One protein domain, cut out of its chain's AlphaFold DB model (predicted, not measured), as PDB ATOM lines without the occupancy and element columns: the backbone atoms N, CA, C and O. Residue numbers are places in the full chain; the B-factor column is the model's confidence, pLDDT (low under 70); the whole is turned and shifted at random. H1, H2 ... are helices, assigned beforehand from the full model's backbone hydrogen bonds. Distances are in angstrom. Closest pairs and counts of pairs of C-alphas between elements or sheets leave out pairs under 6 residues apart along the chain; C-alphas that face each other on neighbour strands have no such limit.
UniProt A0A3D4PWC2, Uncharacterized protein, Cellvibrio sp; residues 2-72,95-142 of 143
ATOM      1  N   ALA A   2      21.375 -26.958 -20.711       41.12
ATOM      2  CA  ALA A   2      22.536 -26.058 -20.850       41.12
ATOM      3  C   ALA A   2      23.416 -26.316 -22.099       41.12
ATOM      4  O   ALA A   2      23.856 -25.371 -22.747       41.12
ATOM      5  N   LEU A   3      23.630 -27.582 -22.484       39.25
ATOM      6  CA  LEU A   3      24.500 -27.941 -23.619       39.25
ATOM      7  C   LEU A   3      23.925 -27.500 -24.981       39.25
ATOM      8  O   LEU A   3      24.649 -27.039 -25.859       39.25
ATOM      9  N   THR A   4      22.601 -27.596 -25.130       45.19
ATOM     10  CA  THR A   4      21.865 -27.189 -26.336       45.19
ATOM     11  C   THR A   4      21.894 -25.674 -26.537       45.19
ATOM     12  O   THR A   4      22.023 -25.218 -27.668       45.19
ATOM     13  N   ASN A   5      21.876 -24.895 -25.449       42.09
ATOM     14  CA  ASN A   5      21.980 -23.433 -25.506       42.09
ATOM     15  C   ASN A   5      23.402 -22.970 -25.861       42.09
ATOM     16  O   ASN A   5      23.566 -22.026 -26.631       42.09
ATOM     17  N   TYR A   6      24.434 -23.677 -25.389       47.66
ATOM     18  CA  TYR A   6      25.829 -23.384 -25.744       47.66
ATOM     19  C   TYR A   6      26.128 -23.677 -27.224       47.66
ATOM     20  O   TYR A   6      26.774 -22.885 -27.910       47.66
ATOM     21  N   LEU A   7      25.595 -24.784 -27.753       47.53
ATOM     22  CA  LEU A   7      25.688 -25.124 -29.179       47.53
ATOM     23  C   LEU A   7      24.809 -24.224 -30.060       47.53
ATOM     24  O   LEU A   7      25.146 -23.988 -31.220       47.53
ATOM     25  N   SER A   8      23.701 -23.697 -29.536       50.53
ATOM     26  CA  SER A   8      22.840 -22.739 -30.239       50.53
ATOM     27  C   SER A   8      23.495 -21.355 -30.369       50.53
ATOM     28  O   SER A   8      23.439 -20.774 -31.449       50.53
ATOM     29  N   SER A   9      24.193 -20.880 -29.328       49.50
ATOM     30  CA  SER A   9      24.854 -19.561 -29.294       49.50
ATOM     31  C   SER A   9      26.228 -19.513 -29.980       49.50
ATOM     32  O   SER A   9      26.804 -18.437 -30.147       49.50
ATOM     33  N   SER A  10      26.784 -20.664 -30.355       59.12
ATOM     34  CA  SER A  10      28.053 -20.752 -31.078       59.12
ATOM     35  C   SER A  10      27.903 -20.218 -32.504       59.12
ATOM     36  O   SER A  10      27.066 -20.715 -33.262       59.12
ATOM     37  N   SER A  11      28.785 -19.296 -32.909       70.38
ATOM     38  CA  SER A  11      28.863 -18.810 -34.293       70.38
ATOM     39  C   SER A  11      29.003 -19.980 -35.281       70.38
ATOM     40  O   SER A  11      29.625 -21.005 -34.973       70.38
ATOM     41  N   SER A  12      28.412 -19.852 -36.474       72.94
ATOM     42  CA  SER A  12      28.499 -20.868 -37.541       72.94
ATOM     43  C   SER A  12      29.953 -21.220 -37.883       72.94
ATOM     44  O   SER A  12      30.264 -22.377 -38.163       72.94
ATOM     45  N   LEU A  13      30.851 -20.239 -37.760       76.69
ATOM     46  CA  LEU A  13      32.292 -20.388 -37.934       76.69
ATOM     47  C   LEU A  13      32.909 -21.353 -36.921       76.69
ATOM     48  O   LEU A  13      33.672 -22.229 -37.311       76.69
ATOM     49  N   PHE A  14      32.558 -21.243 -35.636       79.81
ATOM     50  CA  PHE A  14      33.102 -22.133 -34.611       79.81
ATOM     51  C   PHE A  14      32.693 -23.590 -34.854       79.81
ATOM     52  O   PHE A  14      33.530 -24.488 -34.786       79.81
ATOM     53  N   LYS A  15      31.432 -23.830 -35.242       76.31
ATOM     54  CA  LYS A  15      30.958 -25.171 -35.632       76.31
ATOM     55  C   LYS A  15      31.751 -25.717 -36.820       76.31
ATOM     56  O   LYS A  15      32.173 -26.870 -36.790       76.31
ATOM     57  N   GLY A  16      32.006 -24.875 -37.823       81.06
ATOM     58  CA  GLY A  16      32.834 -25.225 -38.979       81.06
ATOM     59  C   GLY A  16      34.268 -25.594 -38.594       81.06
ATOM     60  O   GLY A  16      34.766 -26.625 -39.036       81.06
ATOM     61  N   ILE A  17      34.903 -24.811 -37.719       86.50
ATOM     62  CA  ILE A  17      36.269 -25.068 -37.236       86.50
ATOM     63  C   ILE A  17      36.341 -26.401 -36.493       86.50
ATOM     64  O   ILE A  17      37.262 -27.179 -36.733       86.50
ATOM     65  N   VAL A  18      35.377 -26.699 -35.621       86.06
ATOM     66  CA  VAL A  18      35.353 -27.962 -34.868       86.06
ATOM     67  C   VAL A  18      35.209 -29.155 -35.812       86.06
ATOM     68  O   VAL A  18      35.993 -30.097 -35.724       86.06
ATOM     69  N   VAL A  19      34.262 -29.102 -36.755       82.50
ATOM     70  CA  VAL A  19      34.059 -30.179 -37.740       82.50
ATOM     71  C   VAL A  19      35.301 -30.369 -38.608       82.50
ATOM     72  O   VAL A  19      35.761 -31.499 -38.778       82.50
ATOM     73  N   PHE A  20      35.881 -29.276 -39.105       84.75
ATOM     74  CA  PHE A  20      37.108 -29.322 -39.895       84.75
ATOM     75  C   PHE A  20      38.249 -29.967 -39.102       84.75
ATOM     76  O   PHE A  20      38.887 -30.893 -39.590       84.75
ATOM     77  N   SER A  21      38.430 -29.557 -37.844       87.56
ATOM     78  CA  SER A  21      39.470 -30.084 -36.954       87.56
ATOM     79  C   SER A  21      39.322 -31.591 -36.716       87.56
ATOM     80  O   SER A  21      40.317 -32.317 -36.737       87.56
ATOM     81  N   ILE A  22      38.090 -32.084 -36.542       87.69
ATOM     82  CA  ILE A  22      37.805 -33.520 -36.391       87.69
ATOM     83  C   ILE A  22      38.179 -34.281 -37.668       87.69
ATOM     84  O   ILE A  22      38.847 -35.312 -37.586       87.69
ATOM     85  N   ILE A  23      37.788 -33.786 -38.844       86.69
ATOM     86  CA  ILE A  23      38.105 -34.436 -40.125       86.69
ATOM     87  C   ILE A  23      39.621 -34.452 -40.353       86.69
ATOM     88  O   ILE A  23      40.188 -35.502 -40.658       86.69
ATOM     89  N   THR A  24      40.299 -33.321 -40.142       89.25
ATOM     90  CA  THR A  24      41.759 -33.222 -40.271       89.25
ATOM     91  C   THR A  24      42.468 -34.200 -39.340       89.25
ATOM     92  O   THR A  24      43.398 -34.878 -39.772       89.25
ATOM     93  N   LEU A  25      42.008 -34.346 -38.093       92.56
ATOM     94  CA  LEU A  25      42.565 -35.320 -37.156       92.56
ATOM     95  C   LEU A  25      42.455 -36.757 -37.691       92.56
ATOM     96  O   LEU A  25      43.442 -37.487 -37.662       92.56
ATOM     97  N   HIS A  26      41.298 -37.157 -38.226       88.69
ATOM     98  CA  HIS A  26      41.112 -38.507 -38.778       88.69
ATOM     99  C   HIS A  26      41.969 -38.754 -40.030       88.69
ATOM    100  O   HIS A  26      42.476 -39.863 -40.213       88.69
ATOM    101  N   ILE A  27      42.200 -37.730 -40.856       87.62
ATOM    102  CA  ILE A  27      43.137 -37.802 -41.991       87.62
ATOM    103  C   ILE A  27      44.574 -37.994 -41.487       87.62
ATOM    104  O   ILE A  27      45.273 -38.893 -41.952       87.62
ATOM    105  N   LEU A  28      45.012 -37.196 -40.507       90.12
ATOM    106  CA  LEU A  28      46.358 -37.299 -39.933       90.12
ATOM    107  C   LEU A  28      46.600 -38.662 -39.280       90.12
ATOM    108  O   LEU A  28      47.656 -39.257 -39.487       90.12
ATOM    109  N   LEU A  29      45.617 -39.182 -38.537       89.69
ATOM    110  CA  LEU A  29      45.667 -40.530 -37.971       89.69
ATOM    111  C   LEU A  29      45.783 -41.583 -39.078       89.69
ATOM    112  O   LEU A  29      46.632 -42.468 -38.980       89.69
ATOM    113  N   SER A  30      45.012 -41.443 -40.160       88.44
ATOM    114  CA  SER A  30      45.063 -42.381 -41.288       88.44
ATOM    115  C   SER A  30      46.452 -42.445 -41.929       88.44
ATOM    116  O   SER A  30      46.989 -43.529 -42.154       88.44
ATOM    117  N   ILE A  31      47.082 -41.286 -42.143       86.94
ATOM    118  CA  ILE A  31      48.445 -41.192 -42.685       86.94
ATOM    119  C   ILE A  31      49.468 -41.757 -41.688       86.94
ATOM    120  O   ILE A  31      50.355 -42.524 -42.064       86.94
ATOM    121  N   ARG A  32      49.350 -41.404 -40.399       89.62
ATOM    122  CA  ARG A  32      50.301 -41.795 -39.346       89.62
ATOM    123  C   ARG A  32      50.316 -43.298 -39.085       89.62
ATOM    124  O   ARG A  32      51.389 -43.844 -38.806       89.62
ATOM    125  N   PHE A  33      49.149 -43.934 -39.124       88.25
ATOM    126  CA  PHE A  33      48.989 -45.371 -38.914       88.25
ATOM    127  C   PHE A  33      49.045 -46.180 -40.210       88.25
ATOM    128  O   PHE A  33      49.045 -47.405 -40.134       88.25
ATOM    129  N   LYS A  34      49.166 -45.514 -41.369       85.62
ATOM    130  CA  LYS A  34      49.145 -46.150 -42.694       85.62
ATOM    131  C   LYS A  34      47.907 -47.041 -42.870       85.62
ATOM    132  O   LYS A  34      48.006 -48.176 -43.322       85.62
ATOM    133  N   ASP A  35      46.761 -46.532 -42.426       88.12
ATOM    134  CA  ASP A  35      45.480 -47.233 -42.466       88.12
ATOM    135  C   ASP A  35      44.335 -46.207 -42.487       88.12
ATOM    136  O   ASP A  35      44.131 -45.454 -41.535       88.12
ATOM    137  N   PHE A  36      43.561 -46.184 -43.570       89.69
ATOM    138  CA  PHE A  36      42.374 -45.348 -43.749       89.69
ATOM    139  C   PHE A  36      41.152 -45.825 -42.948       89.69
ATOM    140  O   PHE A  36      40.082 -45.227 -43.063       89.69
ATOM    141  N   ALA A  37      41.279 -46.837 -42.083       88.88
ATOM    142  CA  ALA A  37      40.225 -47.237 -41.149       88.88
ATOM    143  C   ALA A  37      39.774 -46.079 -40.241       88.88
ATOM    144  O   ALA A  37      38.592 -45.974 -39.914       88.88
ATOM    145  N   TRP A  38      40.682 -45.162 -39.887       89.19
ATOM    146  CA  TRP A  38      40.339 -43.955 -39.130       89.19
ATOM    147  C   TRP A  38      39.406 -43.036 -39.922       89.19
ATOM    148  O   TRP A  38      38.387 -42.583 -39.401       89.19
ATOM    149  N   LEU A  39      39.699 -42.807 -41.203       88.56
ATOM    150  CA  LEU A  39      38.824 -42.042 -42.089       88.56
ATOM    151  C   LEU A  39      37.484 -42.760 -42.315       88.56
ATOM    152  O   LEU A  39      36.432 -42.118 -42.302       88.56
ATOM    153  N   ALA A  40      37.498 -44.094 -42.408       90.44
ATOM    154  CA  ALA A  40      36.282 -44.890 -42.527       90.44
ATOM    155  C   ALA A  40      35.381 -44.773 -41.288       90.44
ATOM    156  O   ALA A  40      34.171 -44.569 -41.405       90.44
ATOM    157  N   SER A  41      35.976 -44.825 -40.093       90.31
ATOM    158  CA  SER A  41      35.275 -44.610 -38.827       90.31
ATOM    159  C   SER A  41      34.660 -43.212 -38.748       90.31
ATOM    160  O   SER A  41      33.538 -43.069 -38.269       90.31
ATOM    161  N   CYS A  42      35.354 -42.185 -39.250       90.88
ATOM    162  CA  CYS A  42      34.810 -40.829 -39.331       90.88
ATOM    163  C   CYS A  42      33.534 -40.787 -40.188       90.88
ATOM    164  O   CYS A  42      32.513 -40.262 -39.744       90.88
ATOM    165  N   GLY A  43      33.563 -41.408 -41.374       90.00
ATOM    166  CA  GLY A  43      32.393 -41.529 -42.251       90.00
ATOM    167  C   GLY A  43      31.206 -42.217 -41.569       90.00
ATOM    168  O   GLY A  43      30.095 -41.687 -41.581       90.00
ATOM    169  N   ASN A  44      31.452 -43.333 -40.876       91.94
ATOM    170  CA  ASN A  44      30.413 -44.059 -40.138       91.94
ATOM    171  C   ASN A  44      29.786 -43.221 -39.014       91.94
ATOM    172  O   ASN A  44      28.568 -43.238 -38.840       91.94
ATOM    173  N   VAL A  45      30.593 -42.458 -38.266       91.31
ATOM    174  CA  VAL A  45      30.088 -41.565 -37.210       91.31
ATOM    175  C   VAL A  45      29.190 -40.477 -37.800       91.31
ATOM    176  O   VAL A  45      28.114 -40.228 -37.257       91.31
ATOM    177  N   ILE A  46      29.582 -39.872 -38.927       90.31
ATOM    178  CA  ILE A  46      28.760 -38.876 -39.635       90.31
ATOM    179  C   ILE A  46      27.414 -39.489 -40.039       90.31
ATOM    180  O   ILE A  46      26.368 -38.892 -39.789       90.31
ATOM    181  N   THR A  47      27.430 -40.697 -40.604       92.19
ATOM    182  CA  THR A  47      26.223 -41.427 -41.008       92.19
ATOM    183  C   THR A  47      25.290 -41.709 -39.833       92.19
ATOM    184  O   THR A  47      24.107 -41.382 -39.903       92.19
ATOM    185  N   VAL A  48      25.801 -42.273 -38.735       91.69
ATOM    186  CA  VAL A  48      24.984 -42.591 -37.551       91.69
ATOM    187  C   VAL A  48      24.413 -41.322 -36.925       91.69
ATOM    188  O   VAL A  48      23.236 -41.285 -36.560       91.69
ATOM    189  N   PHE A  49      25.217 -40.266 -36.832       89.12
ATOM    190  CA  PHE A  49      24.770 -38.991 -36.287       89.12
ATOM    191  C   PHE A  49      23.650 -38.378 -37.136       89.12
ATOM    192  O   PHE A  49      22.617 -37.981 -36.602       89.12
ATOM    193  N   ALA A  50      23.808 -38.369 -38.459       88.19
ATOM    194  CA  ALA A  50      22.808 -37.842 -39.376       88.19
ATOM    195  C   ALA A  50      21.501 -38.653 -39.360       88.19
ATOM    196  O   ALA A  50      20.421 -38.070 -39.285       88.19
ATOM    197  N   LEU A  51      21.584 -39.987 -39.327       90.38
ATOM    198  CA  LEU A  51      20.411 -40.848 -39.152       90.38
ATOM    199  C   LEU A  51      19.696 -40.563 -37.830       90.38
ATOM    200  O   LEU A  51      18.473 -40.464 -37.800       90.38
ATOM    201  N   THR A  52      20.451 -40.376 -36.746       87.69
ATOM    202  CA  THR A  52      19.884 -40.036 -35.435       87.69
ATOM    203  C   THR A  52      19.125 -38.710 -35.482       87.69
ATOM    204  O   THR A  52      18.055 -38.607 -34.889       87.69
ATOM    205  N   LEU A  53      19.623 -37.714 -36.223       85.00
ATOM    206  CA  LEU A  53      18.923 -36.442 -36.419       85.00
ATOM    207  C   LEU A  53      17.622 -36.603 -37.217       85.00
ATOM    208  O   LEU A  53      16.614 -36.011 -36.841       85.00
ATOM    209  N   ILE A  54      17.609 -37.446 -38.254       85.88
ATOM    210  CA  ILE A  54      16.381 -37.772 -39.002       85.88
ATOM    211  C   ILE A  54      15.359 -38.446 -38.082       85.88
ATOM    212  O   ILE A  54      14.192 -38.058 -38.058       85.88
ATOM    213  N   PHE A  55      15.788 -39.438 -37.296       82.94
ATOM    214  CA  PHE A  55      14.915 -40.100 -36.325       82.94
ATOM    215  C   PHE A  55      14.398 -39.126 -35.271       82.94
ATOM    216  O   PHE A  55      13.230 -39.194 -34.905       82.94
ATOM    217  N   TYR A  56      15.238 -38.209 -34.800       80.38
ATOM    218  CA  TYR A  56      14.840 -37.186 -33.847       80.38
ATOM    219  C   TYR A  56      13.761 -36.256 -34.419       80.38
ATOM    220  O   TYR A  56      12.750 -36.040 -33.754       80.38
ATOM    221  N   GLU A  57      13.917 -35.771 -35.658       78.31
ATOM    222  CA  GLU A  57      12.879 -34.975 -36.332       78.31
ATOM    223  C   GLU A  57      11.576 -35.773 -36.506       78.31
ATOM    224  O   GLU A  57      10.496 -35.269 -36.197       78.31
ATOM    225  N   ALA A  58      11.662 -37.047 -36.900       77.00
ATOM    226  CA  ALA A  58      10.492 -37.915 -37.051       77.00
ATOM    227  C   ALA A  58       9.775 -38.203 -35.716       77.00
ATOM    228  O   ALA A  58       8.546 -38.257 -35.656       77.00
ATOM    229  N   VAL A  59      10.528 -38.382 -34.628       75.06
ATOM    230  CA  VAL A  59       9.976 -38.596 -33.284       75.06
ATOM    231  C   VAL A  59       9.320 -37.321 -32.761       75.06
ATOM    232  O   VAL A  59       8.207 -37.393 -32.243       75.06
ATOM    233  N   LEU A  60       9.954 -36.158 -32.933       66.69
ATOM    234  CA  LEU A  60       9.351 -34.869 -32.586       66.69
ATOM    235  C   LEU A  60       8.041 -34.631 -33.340       66.69
ATOM    236  O   LEU A  60       7.054 -34.255 -32.710       66.69
ATOM    237  N   ALA A  61       8.005 -34.926 -34.644       64.62
ATOM    238  CA  ALA A  61       6.789 -34.840 -35.452       64.62
ATOM    239  C   ALA A  61       5.641 -35.658 -34.839       64.62
ATOM    240  O   ALA A  61       4.517 -35.180 -34.703       64.62
ATOM    241  N   LYS A  62       5.946 -36.887 -34.403       61.84
ATOM    242  CA  LYS A  62       4.968 -37.797 -33.798       61.84
ATOM    243  C   LYS A  62       4.455 -37.304 -32.440       61.84
ATOM    244  O   LYS A  62       3.278 -37.486 -32.138       61.84
ATOM    245  N   PHE A  63       5.312 -36.694 -31.618       59.12
ATOM    246  CA  PHE A  63       4.896 -36.117 -30.334       59.12
ATOM    247  C   PHE A  63       4.053 -34.849 -30.508       59.12
ATOM    248  O   PHE A  63       3.077 -34.669 -29.782       59.12
ATOM    249  N   GLU A  64       4.384 -33.995 -31.475       56.91
ATOM    250  CA  GLU A  64       3.617 -32.777 -31.750       56.91
ATOM    251  C   GLU A  64       2.208 -33.098 -32.290       56.91
ATOM    252  O   GLU A  64       1.230 -32.461 -31.890       56.91
ATOM    253  N   ASP A  65       2.077 -34.152 -33.103       54.47
ATOM    254  CA  ASP A  65       0.779 -34.664 -33.560       54.47
ATOM    255  C   ASP A  65      -0.036 -35.292 -32.413       54.47
ATOM    256  O   ASP A  65      -1.243 -35.072 -32.317       54.47
ATOM    257  N   GLY A  66       0.618 -36.009 -31.490       46.03
ATOM    258  CA  GLY A  66      -0.028 -36.568 -30.297       46.03
ATOM    259  C   GLY A  66      -0.610 -35.496 -29.368       46.03
ATOM    260  O   GLY A  66      -1.737 -35.634 -28.903       46.03
ATOM    261  N   ILE A  67       0.109 -34.390 -29.153       45.94
ATOM    262  CA  ILE A  67      -0.350 -33.276 -28.306       45.94
ATOM    263  C   ILE A  67      -1.556 -32.553 -28.928       45.94
ATOM    264  O   ILE A  67      -2.488 -32.191 -28.209       45.94
ATOM    265  N   LYS A  68      -1.589 -32.383 -30.259       46.69
ATOM    266  CA  LYS A  68      -2.753 -31.802 -30.955       46.69
ATOM    267  C   LYS A  68      -3.980 -32.716 -30.900       46.69
ATOM    268  O   LYS A  68      -5.092 -32.210 -30.783       46.69
ATOM    269  N   CYS A  69      -3.790 -34.036 -30.918       42.62
ATOM    270  CA  CYS A  69      -4.878 -35.000 -30.737       42.62
ATOM    271  C   CYS A  69      -5.387 -35.068 -29.283       42.62
ATOM    272  O   CYS A  69      -6.589 -35.206 -29.075       42.62
ATOM    273  N   CYS A  70      -4.527 -34.880 -28.274       35.34
ATOM    274  CA  CYS A  70      -4.937 -34.856 -26.861       35.34
ATOM    275  C   CYS A  70      -5.772 -33.623 -26.457       35.34
ATOM    276  O   CYS A  70      -6.372 -33.622 -25.385       35.34
ATOM    277  N   HIS A  71      -5.845 -32.572 -27.282       38.12
ATOM    278  CA  HIS A  71      -6.753 -31.435 -27.059       38.12
ATOM    279  C   HIS A  71      -8.163 -31.630 -27.641       38.12
ATOM    280  O   HIS A  71      -8.990 -30.730 -27.528       38.12
ATOM    281  N   ILE A  72      -8.457 -32.798 -28.223       44.19
ATOM    282  CA  ILE A  72      -9.780 -33.130 -28.779       44.19
ATOM    283  C   ILE A  72     -10.517 -34.169 -27.900       44.19
ATOM    284  O   ILE A  72     -11.700 -34.424 -28.093       44.19
ATOM    285  N   PRO A  95     -14.515 -29.859 -51.922       52.62
ATOM    286  CA  PRO A  95     -13.135 -29.999 -52.395       52.62
ATOM    287  C   PRO A  95     -12.222 -28.862 -51.901       52.62
ATOM    288  O   PRO A  95     -11.075 -29.110 -51.541       52.62
ATOM    289  N   GLU A  96     -12.763 -27.653 -51.734       51.31
ATOM    290  CA  GLU A  96     -12.055 -26.471 -51.215       51.31
ATOM    291  C   GLU A  96     -11.573 -26.627 -49.754       51.31
ATOM    292  O   GLU A  96     -10.525 -26.106 -49.361       51.31
ATOM    293  N   LYS A  97     -12.293 -27.400 -48.925       56.34
ATOM    294  CA  LYS A  97     -11.876 -27.709 -47.542       56.34
ATOM    295  C   LYS A  97     -10.819 -28.814 -47.480       56.34
ATOM    296  O   LYS A  97     -10.054 -28.871 -46.521       56.34
ATOM    297  N   ILE A  98     -10.754 -29.679 -48.494       58.06
ATOM    298  CA  ILE A  98      -9.711 -30.710 -48.605       58.06
ATOM    299  C   ILE A  98      -8.399 -30.069 -49.044       58.06
ATOM    300  O   ILE A  98      -7.354 -30.372 -48.477       58.06
ATOM    301  N   GLU A  99      -8.449 -29.168 -50.022       61.22
ATOM    302  CA  GLU A  99      -7.263 -28.514 -50.569       61.22
ATOM    303  C   GLU A  99      -6.556 -27.646 -49.518       61.22
ATOM    304  O   GLU A  99      -5.357 -27.803 -49.287       61.22
ATOM    305  N   SER A 100      -7.318 -26.852 -48.763       65.69
ATOM    306  CA  SER A 100      -6.790 -26.071 -47.633       65.69
ATOM    307  C   SER A 100      -6.232 -26.944 -46.496       65.69
ATOM    308  O   SER A 100      -5.181 -26.627 -45.934       65.69
ATOM    309  N   ALA A 101      -6.868 -28.079 -46.183       62.97
ATOM    310  CA  ALA A 101      -6.353 -29.030 -45.195       62.97
ATOM    311  C   ALA A 101      -5.063 -29.730 -45.668       62.97
ATOM    312  O   ALA A 101      -4.138 -29.935 -44.879       62.97
ATOM    313  N   LEU A 102      -4.967 -30.075 -46.958       63.66
ATOM    314  CA  LEU A 102      -3.761 -30.645 -47.563       63.66
ATOM    315  C   LEU A 102      -2.606 -29.641 -47.582       63.66
ATOM    316  O   LEU A 102      -1.468 -30.013 -47.292       63.66
ATOM    317  N   GLU A 103      -2.886 -28.373 -47.876       70.38
ATOM    318  CA  GLU A 103      -1.881 -27.316 -47.901       70.38
ATOM    319  C   GLU A 103      -1.331 -27.017 -46.502       70.38
ATOM    320  O   GLU A 103      -0.113 -26.985 -46.312       70.38
ATOM    321  N   GLN A 104      -2.194 -26.937 -45.484       64.19
ATOM    322  CA  GLN A 104      -1.757 -26.827 -44.088       64.19
ATOM    323  C   GLN A 104      -0.902 -28.023 -43.655       64.19
ATOM    324  O   GLN A 104       0.129 -27.848 -42.999       64.19
ATOM    325  N   ARG A 105      -1.277 -29.240 -44.067       63.09
ATOM    326  CA  ARG A 105      -0.504 -30.455 -43.781       63.09
ATOM    327  C   ARG A 105       0.863 -30.433 -44.465       63.09
ATOM    328  O   ARG A 105       1.849 -30.839 -43.857       63.09
ATOM    329  N   ARG A 106       0.944 -29.916 -45.695       66.94
ATOM    330  CA  ARG A 106       2.200 -29.752 -46.439       66.94
ATOM    331  C   ARG A 106       3.107 -28.692 -45.808       66.94
ATOM    332  O   ARG A 106       4.302 -28.938 -45.688       66.94
ATOM    333  N   ILE A 107       2.565 -27.551 -45.380       72.00
ATOM    334  CA  ILE A 107       3.332 -26.500 -44.687       72.00
ATOM    335  C   ILE A 107       3.903 -27.039 -43.375       72.00
ATOM    336  O   ILE A 107       5.084 -26.844 -43.088       72.00
ATOM    337  N   TYR A 108       3.083 -27.752 -42.604       66.38
ATOM    338  CA  TYR A 108       3.519 -28.389 -41.368       66.38
ATOM    339  C   TYR A 108       4.612 -29.429 -41.629       66.38
ATOM    340  O   TYR A 108       5.680 -29.345 -41.035       66.38
ATOM    341  N   PHE A 109       4.412 -30.321 -42.602       67.56
ATOM    342  CA  PHE A 109       5.419 -31.304 -42.999       67.56
ATOM    343  C   PHE A 109       6.743 -30.645 -43.422       67.56
ATOM    344  O   PHE A 109       7.802 -31.037 -42.943       67.56
ATOM    345  N   ASN A 110       6.697 -29.602 -44.256       70.75
ATOM    346  CA  ASN A 110       7.897 -28.874 -44.677       70.75
ATOM    347  C   ASN A 110       8.614 -28.183 -43.515       70.75
ATOM    348  O   ASN A 110       9.837 -28.094 -43.534       70.75
ATOM    349  N   LYS A 111       7.876 -27.684 -42.518       71.06
ATOM    350  CA  LYS A 111       8.462 -27.058 -41.328       71.06
ATOM    351  C   LYS A 111       9.100 -28.098 -40.404       71.06
ATOM    352  O   LYS A 111      10.186 -27.862 -39.887       71.06
ATOM    353  N   THR A 112       8.442 -29.237 -40.211       65.81
ATOM    354  CA  THR A 112       8.899 -30.299 -39.306       65.81
ATOM    355  C   THR A 112      10.078 -31.089 -39.875       65.81
ATOM    356  O   THR A 112      10.975 -31.456 -39.126       65.81
ATOM    357  N   TYR A 113      10.118 -31.296 -41.194       71.75
ATOM    358  CA  TYR A 113      11.181 -32.028 -41.897       71.75
ATOM    359  C   TYR A 113      12.097 -31.105 -42.712       71.75
ATOM    360  O   TYR A 113      12.689 -31.527 -43.708       71.75
ATOM    361  N   GLN A 114      12.219 -29.834 -42.313       74.62
ATOM    362  CA  GLN A 114      12.945 -28.820 -43.082       74.62
ATOM    363  C   GLN A 114      14.411 -29.212 -43.330       74.62
ATOM    364  O   GLN A 114      14.957 -28.913 -44.394       74.62
ATOM    365  N   ASN A 115      15.040 -29.910 -42.376       78.75
ATOM    366  CA  ASN A 115      16.438 -30.331 -42.477       78.75
ATOM    367  C   ASN A 115      16.611 -31.823 -42.783       78.75
ATOM    368  O   ASN A 115      17.741 -32.260 -43.002       78.75
ATOM    369  N   ALA A 116      15.530 -32.603 -42.866       80.31
ATOM    370  CA  ALA A 116      15.599 -34.041 -43.113       80.31
ATOM    371  C   ALA A 116      16.376 -34.373 -44.397       80.31
ATOM    372  O   ALA A 116      17.192 -35.295 -44.413       80.31
ATOM    373  N   PHE A 117      16.196 -33.573 -45.455       82.12
ATOM    374  CA  PHE A 117      16.962 -33.719 -46.695       82.12
ATOM    375  C   PHE A 117      18.462 -33.457 -46.495       82.12
ATOM    376  O   PHE A 117      19.294 -34.219 -46.979       82.12
ATOM    377  N   LEU A 118      18.826 -32.417 -45.737       85.00
ATOM    378  CA  LEU A 118      20.221 -32.110 -45.411       85.00
ATOM    379  C   LEU A 118      20.870 -33.269 -44.636       85.00
ATOM    380  O   LEU A 118      21.977 -33.695 -44.961       85.00
ATOM    381  N   TYR A 119      20.172 -33.810 -43.638       86.88
ATOM    382  CA  TYR A 119      20.657 -34.947 -42.853       86.88
ATOM    383  C   TYR A 119      20.755 -36.223 -43.694       86.88
ATOM    384  O   TYR A 119      21.699 -37.000 -43.551       86.88
ATOM    385  N   PHE A 120      19.843 -36.420 -44.644       88.25
ATOM    386  CA  PHE A 120      19.949 -37.508 -45.609       88.25
ATOM    387  C   PHE A 120      21.191 -37.355 -46.503       88.25
ATOM    388  O   PHE A 120      21.951 -38.308 -46.679       88.25
ATOM    389  N   CYS A 121      21.487 -36.142 -46.974       89.62
ATOM    390  CA  CYS A 121      22.728 -35.858 -47.698       89.62
ATOM    391  C   CYS A 121      23.975 -36.145 -46.849       89.62
ATOM    392  O   CYS A 121      24.927 -36.741 -47.352       89.62
ATOM    393  N   TYR A 122      23.978 -35.797 -45.558       89.25
ATOM    394  CA  TYR A 122      25.081 -36.147 -44.651       89.25
ATOM    395  C   TYR A 122      25.221 -37.653 -44.441       89.25
ATOM    396  O   TYR A 122      26.341 -38.157 -44.365       89.25
ATOM    397  N   THR A 123      24.107 -38.379 -44.413       92.31
ATOM    398  CA  THR A 123      24.098 -39.844 -44.347       92.31
ATOM    399  C   THR A 123      24.814 -40.443 -45.555       92.31
ATOM    400  O   THR A 123      25.734 -41.243 -45.378       92.31
ATOM    401  N   ILE A 124      24.453 -40.005 -46.768       93.25
ATOM    402  CA  ILE A 124      25.104 -40.427 -48.019       93.25
ATOM    403  C   ILE A 124      26.586 -40.052 -48.009       93.25
ATOM    404  O   ILE A 124      27.432 -40.885 -48.324       93.25
ATOM    405  N   LEU A 125      26.915 -38.820 -47.618       92.19
ATOM    406  CA  LEU A 125      28.296 -38.345 -47.569       92.19
ATOM    407  C   LEU A 125      29.156 -39.197 -46.624       92.19
ATOM    408  O   LEU A 125      30.261 -39.582 -46.994       92.19
ATOM    409  N   GLY A 126      28.645 -39.534 -45.436       91.31
ATOM    410  CA  GLY A 126      29.342 -40.402 -44.487       91.31
ATOM    411  C   GLY A 126      29.602 -41.801 -45.050       91.31
ATOM    412  O   GLY A 126      30.727 -42.298 -44.962       91.31
ATOM    413  N   VAL A 127      28.615 -42.392 -45.736       94.00
ATOM    414  CA  VAL A 127      28.758 -43.698 -46.404       94.00
ATOM    415  C   VAL A 127      29.779 -43.633 -47.539       94.00
ATOM    416  O   VAL A 127      30.590 -44.550 -47.683       94.00
ATOM    417  N   LEU A 128      29.780 -42.555 -48.329       93.44
ATOM    418  CA  LEU A 128      30.763 -42.345 -49.392       93.44
ATOM    419  C   LEU A 128      32.178 -42.232 -48.823       93.44
ATOM    420  O   LEU A 128      33.078 -42.899 -49.324       93.44
ATOM    421  N   ILE A 129      32.373 -41.454 -47.752       91.50
ATOM    422  CA  ILE A 129      33.670 -41.338 -47.070       91.50
ATOM    423  C   ILE A 129      34.123 -42.710 -46.566       91.50
ATOM    424  O   ILE A 129      35.267 -43.099 -46.806       91.50
ATOM    425  N   ALA A 130      33.237 -43.464 -45.911       91.94
ATOM    426  CA  ALA A 130      33.559 -44.784 -45.382       91.94
ATOM    427  C   ALA A 130      33.953 -45.777 -46.484       91.94
ATOM    428  O   ALA A 130      35.009 -46.410 -46.416       91.94
ATOM    429  N   SER A 131      33.143 -45.850 -47.539       91.25
ATOM    430  CA  SER A 131      33.363 -46.761 -48.665       91.25
ATOM    431  C   SER A 131      34.631 -46.398 -49.437       91.25
ATOM    432  O   SER A 131      35.451 -47.264 -49.746       91.25
ATOM    433  N   TYR A 132      34.840 -45.105 -49.694       91.88
ATOM    434  CA  TYR A 132      36.027 -44.621 -50.391       91.88
ATOM    435  C   TYR A 132      37.299 -44.844 -49.572       91.88
ATOM    436  O   TYR A 132      38.322 -45.232 -50.125       91.88
ATOM    437  N   SER A 133      37.238 -44.699 -48.246       90.00
ATOM    438  CA  SER A 133      38.367 -45.002 -47.356       90.00
ATOM    439  C   SER A 133      38.791 -46.468 -47.445       90.00
ATOM    440  O   SER A 133      39.984 -46.762 -47.486       90.00
ATOM    441  N   SER A 134      37.832 -47.393 -47.541       85.81
ATOM    442  CA  SER A 134      38.129 -48.816 -47.744       85.81
ATOM    443  C   SER A 134      38.831 -49.073 -49.081       85.81
ATOM    444  O   SER A 134      39.774 -49.859 -49.144       85.81
ATOM    445  N   TYR A 135      38.405 -48.386 -50.143       88.25
ATOM    446  CA  TYR A 135      39.058 -48.445 -51.452       88.25
ATOM    447  C   TYR A 135      40.481 -47.863 -51.420       88.25
ATOM    448  O   TYR A 135      41.416 -48.489 -51.914       88.25
ATOM    449  N   LEU A 136      40.672 -46.704 -50.779       87.00
ATOM    450  CA  LEU A 136      41.995 -46.099 -50.590       87.00
ATOM    451  C   LEU A 136      42.937 -47.029 -49.822       87.00
ATOM    452  O   LEU A 136      44.105 -47.147 -50.188       87.00
ATOM    453  N   ASN A 137      42.433 -47.727 -48.804       88.94
ATOM    454  CA  ASN A 137      43.204 -48.738 -48.086       88.94
ATOM    455  C   ASN A 137      43.701 -49.848 -49.006       88.94
ATOM    456  O   ASN A 137      44.877 -50.189 -48.963       88.94
ATOM    457  N   HIS A 138      42.837 -50.356 -49.882       85.62
ATOM    458  CA  HIS A 138      43.212 -51.392 -50.839       85.62
ATOM    459  C   HIS A 138      44.290 -50.927 -51.839       85.62
ATOM    460  O   HIS A 138      45.070 -51.743 -52.320       85.62
ATOM    461  N   ILE A 139      44.352 -49.633 -52.174       87.81
ATOM    462  CA  ILE A 139      45.341 -49.096 -53.128       87.81
ATOM    463  C   ILE A 139      46.666 -48.740 -52.462       87.81
ATOM    464  O   ILE A 139      47.728 -49.101 -52.961       87.81
ATOM    465  N   PHE A 140      46.614 -47.965 -51.380       85.50
ATOM    466  CA  PHE A 140      47.802 -47.344 -50.791       85.50
ATOM    467  C   PHE A 140      48.433 -48.192 -49.691       85.50
ATOM    468  O   PHE A 140      49.639 -48.096 -49.466       85.50
ATOM    469  N   TYR A 141      47.631 -49.018 -49.021       85.38
ATOM    470  CA  TYR A 141      48.074 -49.909 -47.955       85.38
ATOM    471  C   TYR A 141      47.554 -51.338 -48.180       85.38
ATOM    472  O   TYR A 141      46.914 -51.897 -47.283       85.38
ATOM    473  N   PRO A 142      47.799 -51.936 -49.367       75.44
ATOM    474  CA  PRO A 142      47.474 -53.334 -49.592       75.44
ATOM    475  C   PRO A 142      48.261 -54.159 -48.569       75.44
ATOM    476  O   PRO A 142      49.491 -54.088 -48.517       75.44
TER     477      PRO A 142
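This is residues 2 to 72 and 95 to 142 of the 143 residues of an uncharacterized protein of Cellvibrio sp (UniProt A0A3D4PWC2). One long helix, H3, is the spine of an elongated, all-helix model: H5 packs side by side with it, running opposite ways, and H2 meets its first turns and splays away as a V. Short H1 sits beyond the far end of H2, and H4 leads into H5 from the other end, where residues 95 to 107 stick out. The printed part has 119 residues with five named helices, H1 to H5 in order, and no named strand. It is only just loose, close to extended, with a radius of gyration of the C-alphas of 20.2 A and spans of 64 by 34 by 23 A.

H1, residues 2 to 9, and H2, residues 12 to 33, are only just apart, their closest C-alphas 8.3 A from each other. H2 forms a helical hairpin with H3, residues 37 to 70. Residues 23 to 30 of H2 touch residues 37 to 42 of H3, closest at the C-alphas of His 26 and Leu 39, 5.4 A; the tilt of 36 degrees is only just steep. H4, residues 95 to 112, is close to H3 but not clearly touching, the closest C-alphas being those of Ala 61 and Thr 112, 6.3 A. H5, residues 116 to 140, touches H3 at a shallow tilt of 16 degrees, opposite ways, closest at the C-alphas of Ala 40 and Ala 130, 3.9 A. In H1, H2, H3, H4 and H5 every O i to N i+4 pair is within hydrogen-bond range.

H1 begins at C-alpha 2 (22.536, -26.058, -20.850). H2 measures 32.0 A, H3 49.0 A, H4 25.6 A and H5 35.7 A, ending at C-alpha 140 (47.802, -47.344, -50.791).

The C-alphas of Arg 32 and Pro 95, the two farthest apart, are 65.8 A from each other. Residues 73 to 94 are not printed; C-alphas 72 and 95 are 24.1 A apart across that cut. The links printed whole are tight. Confidence is under 70 for 36 residues, among them 2 to 10 and 60 to 72.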